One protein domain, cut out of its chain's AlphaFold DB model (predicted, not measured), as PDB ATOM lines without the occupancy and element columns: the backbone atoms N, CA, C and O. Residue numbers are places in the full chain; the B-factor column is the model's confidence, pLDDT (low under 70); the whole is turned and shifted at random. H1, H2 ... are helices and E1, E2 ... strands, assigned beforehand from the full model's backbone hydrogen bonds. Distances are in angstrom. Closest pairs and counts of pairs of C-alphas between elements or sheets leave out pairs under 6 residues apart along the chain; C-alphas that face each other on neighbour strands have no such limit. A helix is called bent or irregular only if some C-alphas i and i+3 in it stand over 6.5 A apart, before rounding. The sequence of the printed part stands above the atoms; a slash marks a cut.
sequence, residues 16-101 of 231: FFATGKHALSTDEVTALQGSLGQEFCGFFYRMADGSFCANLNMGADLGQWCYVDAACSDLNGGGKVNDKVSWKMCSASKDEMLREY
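AT A GLANCE: This is residues 16 to 101 of the 231 residues of a protein of Alexandrium andersonii (UniProt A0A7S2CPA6). A two-stranded hairpin, E1 and E2, set among long loops makes one side of the domain, and the bent helix H2, its two arms meeting in a corner like an L, makes the other. Short H1 is on the helix side, and residues 46 to 63 join the two sides. The printed part has 86 residues with two named helices and two named strands, in the order H1, H2, E1, E2; the sheet, E1 - E2, is antiparallel. The class is mixed, helices and strands, with under half of the residues in named elements. The whole is compact, with a radius of gyration of the C-alphas of 13.1 A and spans of 37 by 31 by 24 A.

HOW THE PARTS SIT: E1, residues 64 to 69, and E2, residues 85 to 89, form a hairpin, antiparallel at 151 degrees. N 68 and O 86, 2.8 A apart, and N 86 and O 68, 2.9 A, are within hydrogen-bond range. Residues 54 to 55 pair antiparallel with residues 64 to 65 of E1, and residues 79 to 80 with residues 86 to 87 of E2. H2, residues 26 to 45, was assigned as one helix by its hydrogen bonds but is bent: C-alphas 35 and 38 are 7.6 A apart. Its arms H2a, residues 26 to 35, and H2b, residues 38 to 45, are near each other at a steep tilt of 69.6 degrees, only just short of about perpendicular. H2b is irregular, with C-alphas 42 and 45 6.6 A apart. H2a is apart from both strands. H1, residues 16 to 19, is apart from both arms and both strands. O i to N i+4 pairs are within range in 4 of 6 cases in H2a and 2 of 4 in H2b; H1 is too short for such a pair.

IN THESE COORDINATES: E1 is 16.9 A long from C-alpha 64 at (10.038, -49.404, -13.219), and E2 is 13.8 A long, ending at C-alpha 89 at (14.971, -49.937, -16.490). H2a measures 14.9 A, H2b 9.9 A and H1 5.1 A, the last beginning at C-alpha 16 at (8.846, -38.473, -16.422).

THE WHOLE: The C-alphas farthest apart, those of Gly 34 and Ser 93, are 37.0 A apart. The printed part has no cut. The links H2 to E1 and E1 to E2 are long, with 18 and 15 residues. Mean pLDDT of the printed part is 92.9, and no printed residue is under 70.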
ATOM      1  N   PHE A  16       9.287 -37.870 -15.167       96.06
ATOM      2  CA  PHE A  16       8.846 -38.473 -16.422       96.06
ATOM      3  C   PHE A  16       7.314 -38.505 -16.513       96.06
ATOM      4  O   PHE A  16       6.763 -38.171 -17.557       96.06
ATOM      5  N   PHE A  17       6.613 -38.783 -15.410       93.56
ATOM      6  CA  PHE A  17       5.145 -38.793 -15.373       93.56
ATOM      7  C   PHE A  17       4.492 -37.468 -15.811       93.56
ATOM      8  O   PHE A  17       3.384 -37.465 -16.340       93.56
ATOM      9  N   ALA A  18       5.173 -36.337 -15.604       93.94
ATOM     10  CA  ALA A  18       4.666 -35.013 -15.955       93.94
ATOM     11  C   ALA A  18       5.116 -34.554 -17.350       93.94
ATOM     12  O   ALA A  18       4.455 -33.727 -17.975       93.94
ATOM     13  N   THR A  19       6.256 -35.053 -17.831       95.06
ATOM     14  CA  THR A  19       6.947 -34.492 -19.005       95.06
ATOM     15  C   THR A  19       7.071 -35.455 -20.180       95.06
ATOM     16  O   THR A  19       7.263 -35.005 -21.308       95.06
ATOM     17  N   GLY A  20       7.007 -36.765 -19.931       95.12
ATOM     18  CA  GLY A  20       7.378 -37.807 -20.887       95.12
ATOM     19  C   GLY A  20       8.859 -37.781 -21.284       95.12
ATOM     20  O   GLY A  20       9.213 -38.314 -22.334       95.12
ATOM     21  N   LYS A  21       9.720 -37.116 -20.500       94.25
ATOM     22  CA  LYS A  21      11.145 -36.931 -20.797       94.25
ATOM     23  C   LYS A  21      12.024 -37.447 -19.661       94.25
ATOM     24  O   LYS A  21      11.668 -37.365 -18.488       94.25
ATOM     25  N   HIS A  22      13.206 -37.919 -20.039       91.94
ATOM     26  CA  HIS A  22      14.320 -38.202 -19.135       91.94
ATOM     27  C   HIS A  22      15.336 -37.057 -19.210       91.94
ATOM     28  O   HIS A  22      15.394 -36.378 -20.236       91.94
ATOM     29  N   ALA A  23      16.163 -36.891 -18.174       87.75
ATOM     30  CA  ALA A  23      17.296 -35.957 -18.163       87.75
ATOM     31  C   ALA A  23      16.905 -34.530 -18.594       87.75
ATOM     32  O   ALA A  23      17.338 -34.016 -19.628       87.75
ATOM     33  N   LEU A  24      16.045 -33.902 -17.795       92.75
ATOM     34  CA  LEU A  24      15.518 -32.572 -18.079       92.75
ATOM     35  C   LEU A  24      16.616 -31.501 -18.095       92.75
ATOM     36  O   LEU A  24      17.614 -31.584 -17.372       92.75
ATOM     37  N   SER A  25      16.400 -30.450 -18.888       92.31
ATOM     38  CA  SER A  25      17.256 -29.262 -18.850       92.31
ATOM     39  C   SER A  25      17.135 -28.525 -17.510       92.31
ATOM     40  O   SER A  25      16.132 -28.640 -16.804       92.31
ATOM     41  N   THR A  26      18.139 -27.720 -17.155       89.69
ATOM     42  CA  THR A  26      18.136 -26.929 -15.910       89.69
ATOM     43  C   THR A  26      16.887 -26.055 -15.765       89.69
ATOM     44  O   THR A  26      16.337 -25.952 -14.666       89.69
ATOM     45  N   ASP A  27      16.411 -25.463 -16.860       92.56
ATOM     46  CA  ASP A  27      15.231 -24.595 -16.852       92.56
ATOM     47  C   ASP A  27      13.946 -25.402 -16.606       92.56
ATOM     48  O   ASP A  27      13.117 -25.011 -15.782       92.56
ATOM     49  N   GLU A  28      13.809 -26.574 -17.241       93.69
ATOM     50  CA  GLU A  28      12.692 -27.502 -17.006       93.69
ATOM     51  C   GLU A  28      12.681 -28.013 -15.558       93.69
ATOM     52  O   GLU A  28      11.633 -28.007 -14.908       93.69
ATOM     53  N   VAL A  29      13.845 -28.399 -15.022       91.62
ATOM     54  CA  VAL A  29      13.976 -28.821 -13.619       91.62
ATOM     55  C   VAL A  29      13.576 -27.690 -12.679       91.62
ATOM     56  O   VAL A  29      12.823 -27.926 -11.739       91.62
ATOM     57  N   THR A  30      14.034 -26.463 -12.931       90.94
ATOM     58  CA  THR A  30      13.711 -25.302 -12.087       90.94
ATOM     59  C   THR A  30      12.205 -25.037 -12.065       90.94
ATOM     60  O   THR A  30      11.632 -24.833 -10.993       90.94
ATOM     61  N   ALA A  31      11.546 -25.105 -13.224       92.00
ATOM     62  CA  ALA A  31      10.102 -24.918 -13.328       92.00
ATOM     63  C   ALA A  31       9.311 -25.993 -12.560       92.00
ATOM     64  O   ALA A  31       8.364 -25.669 -11.844       92.00
ATOM     65  N   LEU A  32       9.712 -27.264 -12.667       93.06
ATOM     66  CA  LEU A  32       9.027 -28.381 -12.005       93.06
ATOM     67  C   LEU A  32       9.346 -28.480 -10.515       93.06
ATOM     68  O   LEU A  32       8.502 -28.912  -9.732       93.06
ATOM     69  N   GLN A  33      10.536 -28.055 -10.088       89.19
ATOM     70  CA  GLN A  33      10.888 -28.051  -8.671       89.19
ATOM     71  C   GLN A  33       9.964 -27.148  -7.851       89.19
ATOM     72  O   GLN A  33       9.631 -27.505  -6.723       89.19
ATOM     73  N   GLY A  34       9.508 -26.028  -8.422       87.94
ATOM     74  CA  GLY A  34       8.586 -25.111  -7.751       87.94
ATOM     75  C   GLY A  34       7.180 -25.675  -7.519       87.94
ATOM     76  O   GLY A  34       6.513 -25.241  -6.585       87.94
ATOM     77  N   SER A  35       6.727 -26.630  -8.337       89.50
ATOM     78  CA  SER A  35       5.361 -27.177  -8.274       89.50
ATOM     79  C   SER A  35       5.291 -28.613  -7.754       89.50
ATOM     80  O   SER A  35       4.398 -28.932  -6.979       89.50
ATOM     81  N   LEU A  36       6.226 -29.472  -8.161       92.25
ATOM     82  CA  LEU A  36       6.233 -30.915  -7.884       92.25
ATOM     83  C   LEU A  36       7.467 -31.353  -7.084       92.25
ATOM     84  O   LEU A  36       7.521 -32.466  -6.562       92.25
ATOM     85  N   GLY A  37       8.483 -30.494  -6.982       89.94
ATOM     86  CA  GLY A  37       9.772 -30.856  -6.400       89.94
ATOM     87  C   GLY A  37       9.680 -31.309  -4.948       89.94
ATOM     88  O   GLY A  37      10.350 -32.263  -4.568       89.94
ATOM     89  N   GLN A  38       8.851 -30.669  -4.125       90.75
ATOM     90  CA  GLN A  38       8.766 -31.040  -2.714       90.75
ATOM     91  C   GLN A  38       8.189 -32.449  -2.521       90.75
ATOM     92  O   GLN A  38       8.765 -33.241  -1.781       90.75
ATOM     93  N   GLU A  39       7.106 -32.776  -3.221       89.31
ATOM     94  CA  GLU A  39       6.449 -34.078  -3.117       89.31
ATOM     95  C   GLU A  39       7.327 -35.199  -3.689       89.31
ATOM     96  O   GLU A  39       7.673 -36.147  -2.988       89.31
ATOM     97  N   PHE A  40       7.775 -35.052  -4.937       91.25
ATOM     98  CA  PHE A  40       8.492 -36.120  -5.631       91.25
ATOM     99  C   PHE A  40       9.968 -36.175  -5.254       91.25
ATOM    100  O   PHE A  40      10.491 -37.234  -4.927       91.25
ATOM    101  N   CYS A  41      10.667 -35.043  -5.260       90.06
ATOM    102  CA  CYS A  41      12.084 -35.038  -4.916       90.06
ATOM    103  C   CYS A  41      12.291 -35.071  -3.408       90.06
ATOM    104  O   CYS A  41      13.114 -35.838  -2.924       90.06
ATOM    105  N   GLY A  42      11.595 -34.200  -2.677       88.06
ATOM    106  CA  GLY A  42      11.788 -34.011  -1.243       88.06
ATOM    107  C   GLY A  42      11.293 -35.197  -0.428       88.06
ATOM    108  O   GLY A  42      12.060 -35.750   0.350       88.06
ATOM    109  N   PHE A  43      10.031 -35.582  -0.619       88.50
ATOM    110  CA  PHE A  43       9.369 -36.572   0.230       88.50
ATOM    111  C   PHE A  43       9.412 -38.001  -0.304       88.50
ATOM    112  O   PHE A  43       9.287 -38.923   0.494       88.50
ATOM    113  N   PHE A  44       9.606 -38.202  -1.610       91.75
ATOM    114  CA  PHE A  44       9.720 -39.543  -2.182       91.75
ATOM    115  C   PHE A  44      11.172 -39.931  -2.470       91.75
ATOM    116  O   PHE A  44      11.762 -40.700  -1.719       91.75
ATOM    117  N   TYR A  45      11.784 -39.377  -3.519       91.00
ATOM    118  CA  TYR A  45      13.076 -39.858  -4.017       91.00
ATOM    119  C   TYR A  45      14.251 -39.613  -3.059       91.00
ATOM    120  O   TYR A  45      15.151 -40.444  -2.998       91.00
ATOM    121  N   ARG A  46      14.262 -38.508  -2.299       87.69
ATOM    122  CA  ARG A  46      15.300 -38.269  -1.276       87.69
ATOM    123  C   ARG A  46      15.109 -39.104  -0.014       87.69
ATOM    124  O   ARG A  46      16.094 -39.432   0.623       87.69
ATOM    125  N   MET A  47      13.867 -39.416   0.347       85.25
ATOM    126  CA  MET A  47      13.553 -40.215   1.542       85.25
ATOM    127  C   MET A  47      13.652 -41.722   1.272       85.25
ATOM    128  O   MET A  47      13.770 -42.518   2.198       85.25
ATOM    129  N   ALA A  48      13.587 -42.123   0.003       82.69
ATOM    130  CA  ALA A  48      13.810 -43.486  -0.434       82.69
ATOM    131  C   ALA A  48      15.295 -43.861  -0.269       82.69
ATOM    132  O   ALA A  48      16.087 -43.746  -1.199       82.69
ATOM    133  N   ASP A  49      15.658 -44.344   0.917       72.06
ATOM    134  CA  ASP A  49      16.998 -44.871   1.239       72.06
ATOM    135  C   ASP A  49      17.220 -46.314   0.716       72.06
ATOM    136  O   ASP A  49      18.136 -47.027   1.115       72.06
ATOM    137  N   GLY A  50      16.349 -46.796  -0.176       70.62
ATOM    138  CA  GLY A  50      16.401 -48.150  -0.727       70.62
ATOM    139  C   GLY A  50      16.838 -48.189  -2.189       70.62
ATOM    140  O   GLY A  50      16.610 -47.259  -2.959       70.62
ATOM    141  N   SER A  51      17.415 -49.318  -2.600       81.25
ATOM    142  CA  SER A  51      17.756 -49.628  -3.996       81.25
ATOM    143  C   SER A  51      16.590 -50.274  -4.756       81.25
ATOM    144  O   SER A  51      16.804 -51.177  -5.563       81.25
ATOM    145  N   PHE A  52      15.356 -49.857  -4.473       92.31
ATOM    146  CA  PHE A  52      14.167 -50.402  -5.122       92.31
ATOM    147  C   PHE A  52      13.800 -49.622  -6.386       92.31
ATOM    148  O   PHE A  52      14.056 -48.423  -6.521       92.31
ATOM    149  N   CYS A  53      13.163 -50.318  -7.318       96.38
ATOM    150  CA  CYS A  53      12.677 -49.744  -8.558       96.38
ATOM    151  C   CYS A  53      11.265 -49.194  -8.397       96.38
ATOM    152  O   CYS A  53      10.366 -49.898  -7.939       96.38
ATOM    153  N   ALA A  54      11.067 -47.952  -8.830       96.56
ATOM    154  CA  ALA A  54       9.775 -47.278  -8.817       96.56
ATOM    155  C   ALA A  54       9.244 -47.102 -10.240       96.56
ATOM    156  O   ALA A  54      10.012 -47.064 -11.199       96.56
ATOM    157  N   ASN A  55       7.928 -46.991 -10.392       97.44
ATOM    158  CA  ASN A  55       7.278 -46.737 -11.669       97.44
ATOM    159  C   ASN A  55       7.889 -45.523 -12.359       97.44
ATOM    160  O   ASN A  55       8.036 -44.450 -11.774       97.44
ATOM    161  N   LEU A  56       8.196 -45.701 -13.641       96.75
ATOM    162  CA  LEU A  56       8.634 -44.614 -14.503       96.75
ATOM    163  C   LEU A  56       7.521 -43.577 -14.698       96.75
ATOM    164  O   LEU A  56       7.783 -42.382 -14.801       96.75
ATOM    165  N   ASN A  57       6.272 -44.038 -14.728       95.50
ATOM    166  CA  ASN A  57       5.108 -43.205 -14.968       95.50
ATOM    167  C   ASN A  57       3.993 -43.488 -13.957       95.50
ATOM    168  O   ASN A  57       3.657 -44.643 -13.699       95.50
ATOM    169  N   MET A  58       3.380 -42.423 -13.440       91.56
ATOM    170  CA  MET A  58       2.141 -42.493 -12.666       91.56
ATOM    171  C   MET A  58       0.959 -42.518 -13.635       91.56
ATOM    172  O   MET A  58       0.500 -41.478 -14.103       91.56
ATOM    173  N   GLY A  59       0.500 -43.711 -13.998       90.62
ATOM    174  CA  GLY A  59      -0.475 -43.866 -15.072       90.62
ATOM    175  C   GLY A  59      -0.363 -45.232 -15.724       90.62
ATOM    176  O   GLY A  59      -0.300 -46.259 -15.047       90.62
ATOM    177  N   ALA A  60      -0.288 -45.209 -17.057       91.50
ATOM    178  CA  ALA A  60       0.061 -46.373 -17.854       91.50
ATOM    179  C   ALA A  60       1.377 -46.994 -17.368       91.50
ATOM    180  O   ALA A  60       2.330 -46.271 -17.060       91.50
ATOM    181  N   ASP A  61       1.416 -48.323 -17.340       94.75
ATOM    182  CA  ASP A  61       2.603 -49.074 -16.957       94.75
ATOM    183  C   ASP A  61       3.674 -48.972 -18.050       94.75
ATOM    184  O   ASP A  61       3.564 -49.590 -19.109       94.75
ATOM    185  N   LEU A  62       4.703 -48.167 -17.786       96.56
ATOM    186  CA  LEU A  62       5.887 -48.013 -18.638       96.56
ATOM    187  C   LEU A  62       7.127 -48.677 -18.016       96.56
ATOM    188  O   LEU A  62       8.255 -48.347 -18.373       96.56
ATOM    189  N   GLY A  63       6.920 -49.600 -17.074       96.81
ATOM    190  CA  GLY A  63       7.977 -50.254 -16.313       96.81
ATOM    191  C   GLY A  63       8.434 -49.458 -15.090       96.81
ATOM    192  O   GLY A  63       7.940 -48.367 -14.789       96.81
ATOM    193  N   GLN A  64       9.388 -50.041 -14.362       97.75
ATOM    194  CA  GLN A  64      10.038 -49.404 -13.219       97.75
ATOM    195  C   GLN A  64      11.497 -49.108 -13.527       97.75
ATOM    196  O   GLN A  64      12.114 -49.785 -14.347       97.75
ATOM    197  N   TRP A  65      12.041 -48.102 -12.863       96.75
ATOM    198  CA  TRP A  65      13.408 -47.645 -13.043       96.75
ATOM    199  C   TRP A  65      14.071 -47.401 -11.689       96.75
ATOM    200  O   TRP A  65      13.398 -47.216 -10.670       96.75
ATOM    201  N   CYS A  66      15.398 -47.395 -11.690       95.75
ATOM    202  CA  CYS A  66      16.197 -46.998 -10.540       95.75
ATOM    203  C   CYS A  66      17.498 -46.327 -10.987       95.75
ATOM    204  O   CYS A  66      17.901 -46.394 -12.155       95.75
ATOM    205  N   TYR A  67      18.158 -45.679 -10.034       94.50
ATOM    206  CA  TYR A  67      19.537 -45.244 -10.186       94.50
ATOM    207  C   TYR A  67      20.506 -46.391  -9.898       94.50
ATOM    208  O   TYR A  67      20.262 -47.230  -9.035       94.50
ATOM    209  N   VAL A  68      21.638 -46.378 -10.593       94.25
ATOM    210  CA  VAL A  68      22.746 -47.324 -10.438       94.25
ATOM    211  C   VAL A  68      24.078 -46.592 -10.553       94.25
ATOM    212  O   VAL A  68      24.143 -45.471 -11.060       94.25
ATOM    213  N   ASP A  69      25.154 -47.234 -10.111       95.00
ATOM    214  CA  ASP A  69      26.511 -46.735 -10.336       95.00
ATOM    215  C   ASP A  69      26.781 -46.527 -11.840       95.00
ATOM    216  O   ASP A  69      26.304 -47.297 -12.681       95.00
ATOM    217  N   ALA A  70      27.545 -45.493 -12.201       95.94
ATOM    218  CA  ALA A  70      27.894 -45.220 -13.597       95.94
ATOM    219  C   ALA A  70      28.680 -46.355 -14.275       95.94
ATOM    220  O   ALA A  70      28.670 -46.436 -15.503       95.94
ATOM    221  N   ALA A  71      29.330 -47.234 -13.510       96.25
ATOM    222  CA  ALA A  71      30.001 -48.430 -14.008       96.25
ATOM    223  C   ALA A  71      29.035 -49.582 -14.345       96.25
ATOM    224  O   ALA A  71      29.471 -50.597 -14.891       96.25
ATOM    225  N   CYS A  72      27.738 -49.460 -14.039       95.19
ATOM    226  CA  CYS A  72      26.745 -50.463 -14.408       95.19
ATOM    227  C   CYS A  72      26.658 -50.588 -15.937       95.19
ATOM    228  O   CYS A  72      26.222 -49.671 -16.630       95.19
ATOM    229  N   SER A  73      27.076 -51.737 -16.471       94.81
ATOM    230  CA  SER A  73      27.128 -51.974 -17.919       94.81
ATOM    231  C   SER A  73      25.779 -52.355 -18.533       94.81
ATOM    232  O   SER A  73      25.604 -52.237 -19.742       94.81
ATOM    233  N   ASP A  74      24.839 -52.847 -17.722       95.69
ATOM    234  CA  ASP A  74      23.505 -53.267 -18.159       95.69
ATOM    235  C   ASP A  74      22.453 -52.269 -17.669       95.69
ATOM    236  O   ASP A  74      21.923 -52.376 -16.562       95.69
ATOM    237  N   LEU A  75      22.174 -51.271 -18.510       96.44
ATOM    238  CA  LEU A  75      21.176 -50.243 -18.220       96.44
ATOM    239  C   LEU A  75      19.770 -50.612 -18.714       96.44
ATOM    240  O   LEU A  75      18.828 -49.869 -18.447       96.44
ATOM    241  N   ASN A  76      19.611 -51.720 -19.448       96.62
ATOM    242  CA  ASN A  76      18.317 -52.192 -19.956       96.62
ATOM    243  C   ASN A  76      17.453 -51.079 -20.610       96.62
ATOM    244  O   ASN A  76      16.269 -50.937 -20.333       96.62
ATOM    245  N   GLY A  77      18.059 -50.225 -21.443       94.88
ATOM    246  CA  GLY A  77      17.376 -49.080 -22.075       94.88
ATOM    247  C   GLY A  77      17.422 -47.768 -21.284       94.88
ATOM    248  O   GLY A  77      16.906 -46.759 -21.758       94.88
ATOM    249  N   GLY A  78      18.059 -47.761 -20.113       95.44
ATOM    250  CA  GLY A  78      18.391 -46.547 -19.378       95.44
ATOM    251  C   GLY A  78      19.589 -45.785 -19.937       95.44
ATOM    252  O   GLY A  78      20.088 -46.072 -21.027       95.44
ATOM    253  N   GLY A  79      20.058 -44.790 -19.185       94.88
ATOM    254  CA  GLY A  79      21.052 -43.839 -19.667       94.88
ATOM    255  C   GLY A  79      21.991 -43.308 -18.592       94.88
ATOM    256  O   GLY A  79      21.712 -43.349 -17.392       94.88
ATOM    257  N   LYS A  80      23.122 -42.773 -19.052       95.31
ATOM    258  CA  LYS A  80      24.101 -42.102 -18.195       95.31
ATOM    259  C   LYS A  80      23.551 -40.758 -17.724       95.31
ATOM    260  O   LYS A  80      23.037 -39.988 -18.532       95.31
ATOM    261  N   VAL A  81      23.703 -40.468 -16.432       93.56
ATOM    262  CA  VAL A  81      23.316 -39.178 -15.835       93.56
ATOM    263  C   VAL A  81      24.545 -38.290 -15.694       93.56
ATOM    264  O   VAL A  81      24.551 -37.143 -16.133       93.56
ATOM    265  N   ASN A  82      25.609 -38.832 -15.103       93.12
ATOM    266  CA  ASN A  82      26.917 -38.195 -14.980       93.12
ATOM    267  C   ASN A  82      28.006 -39.267 -14.783       93.12
ATOM    268  O   ASN A  82      27.764 -40.449 -15.005       93.12
ATOM    269  N   ASP A  83      29.221 -38.874 -14.404       95.12
ATOM    270  CA  ASP A  83      30.349 -39.804 -14.244       95.12
ATOM    271  C   ASP A  83      30.258 -40.730 -13.021       95.12
ATOM    272  O   ASP A  83      31.078 -41.633 -12.894       95.12
ATOM    273  N   LYS A  84      29.278 -40.528 -12.135       95.12
ATOM    274  CA  LYS A  84      29.067 -41.335 -10.925       95.12
ATOM    275  C   LYS A  84      27.802 -42.179 -10.974       95.12
ATOM    276  O   LYS A  84      27.772 -43.254 -10.390       95.12
ATOM    277  N   VAL A  85      26.765 -41.707 -11.661       94.56
ATOM    278  CA  VAL A  85      25.446 -42.349 -11.648       94.56
ATOM    279  C   VAL A  85      24.898 -42.513 -13.060       94.56
ATOM    280  O   VAL A  85      25.033 -41.634 -13.918       94.56
ATOM    281  N   SER A  86      24.221 -43.633 -13.276       95.75
ATOM    282  CA  SER A  86      23.331 -43.879 -14.409       95.75
ATOM    283  C   SER A  86      21.945 -44.245 -13.891       95.75
ATOM    284  O   SER A  86      21.752 -44.482 -12.700       95.75
ATOM    285  N   TRP A  87      20.960 -44.299 -14.772       95.38
ATOM    286  CA  TRP A  87      19.675 -44.914 -14.469       95.38
ATOM    287  C   TRP A  87      19.437 -46.089 -15.404       95.38
ATOM    288  O   TRP A  87      19.979 -46.130 -16.511       95.38
ATOM    289  N   LYS A  88      18.631 -47.048 -14.959       96.38
ATOM    290  CA  LYS A  88      18.269 -48.228 -15.744       96.38
ATOM    291  C   LYS A  88      16.788 -48.549 -15.645       96.38
ATOM    292  O   LYS A  88      16.148 -48.179 -14.660       96.38
ATOM    293  N   MET A  89      16.270 -49.277 -16.630       97.44
ATOM    294  CA  MET A  89      14.971 -49.937 -16.490       97.44
ATOM    295  C   MET A  89      15.148 -51.258 -15.752       97.44
ATOM    296  O   MET A  89      16.048 -52.045 -16.049       97.44
ATOM    297  N   CYS A  90      14.277 -51.517 -14.797       97.44
ATOM    298  CA  CYS A  90      14.395 -52.670 -13.929       97.44
ATOM    299  C   CYS A  90      13.762 -53.922 -14.519       97.44
ATOM    300  O   CYS A  90      12.853 -53.860 -15.351       97.44
ATOM    301  N   SER A  91      14.236 -55.072 -14.048       95.62
ATOM    302  CA  SER A  91      13.666 -56.378 -14.372       95.62
ATOM    303  C   SER A  91      13.459 -57.206 -13.109       95.62
ATOM    304  O   SER A  91      14.366 -57.296 -12.283       95.62
ATOM    305  N   ALA A  92      12.319 -57.892 -13.012       93.38
ATOM    306  CA  ALA A  92      11.967 -58.732 -11.860       93.38
ATOM    307  C   ALA A  92      13.017 -59.820 -11.561       93.38
ATOM    308  O   ALA A  92      13.216 -60.236 -10.430       93.38
ATOM    309  N   SER A  93      13.751 -60.275 -12.582       94.06
ATOM    310  CA  SER A  93      14.791 -61.296 -12.418       94.06
ATOM    311  C   SER A  93      16.079 -60.813 -11.737       94.06
ATOM    312  O   SER A  93      16.921 -61.644 -11.404       94.06
ATOM    313  N   LYS A  94      16.292 -59.496 -11.617       94.19
ATOM    314  CA  LYS A  94      17.572 -58.912 -11.174       94.19
ATOM    315  C   LYS A  94      17.423 -57.833 -10.109       94.19
ATOM    316  O   LYS A  94      18.386 -57.576  -9.393       94.19
ATOM    317  N   ASP A  95      16.269 -57.181 -10.057       95.81
ATOM    318  CA  ASP A  95      16.069 -55.947  -9.316       95.81
ATOM    319  C   ASP A  95      14.921 -56.087  -8.331       95.81
ATOM    320  O   ASP A  95      13.919 -56.733  -8.623       95.81
ATOM    321  N   GLU A  96      15.048 -55.427  -7.186       95.12
ATOM    322  CA  GLU A  96      13.954 -55.313  -6.234       95.12
ATOM    323  C   GLU A  96      12.934 -54.297  -6.755       95.12
ATOM    324  O   GLU A  96      13.223 -53.105  -6.888       95.12
ATOM    325  N   MET A  97      11.737 -54.770  -7.084       96.44
ATOM    326  CA  MET A  97      10.709 -53.966  -7.733       96.44
ATOM    327  C   MET A  97       9.586 -53.637  -6.752       96.44
ATOM    328  O   MET A  97       8.955 -54.532  -6.196       96.44
ATOM    329  N   LEU A  98       9.261 -52.350  -6.575       96.94
ATOM    330  CA  LEU A  98       8.194 -51.948  -5.651       96.94
ATOM    331  C   LEU A  98       6.834 -52.570  -6.002       96.94
ATOM    332  O   LEU A  98       6.003 -52.768  -5.122       96.94
ATOM    333  N   ARG A  99       6.603 -52.907  -7.278       96.38
ATOM    334  CA  ARG A  99       5.352 -53.549  -7.718       96.38
ATOM    335  C   ARG A  99       5.153 -54.973  -7.207       96.38
ATOM    336  O   ARG A  99       4.049 -55.489  -7.328       96.38
ATOM    337  N   GLU A 100       6.205 -55.611  -6.702       96.19
ATOM    338  CA  GLU A 100       6.149 -56.980  -6.175       96.19
ATOM    339  C   GLU A 100       5.714 -57.022  -4.707       96.19
ATOM    340  O   GLU A 100       5.357 -58.082  -4.194       96.19
ATOM    341  N   TYR A 101       5.703 -55.872  -4.033       97.12
ATOM    342  CA  TYR A 101       5.126 -55.754  -2.707       97.12
ATOM    343  C   TYR A 101       3.600 -55.828  -2.815       97.12
ATOM    344  O   TYR A 101       2.993 -55.129  -3.621       97.12
TER     345      TYR A 101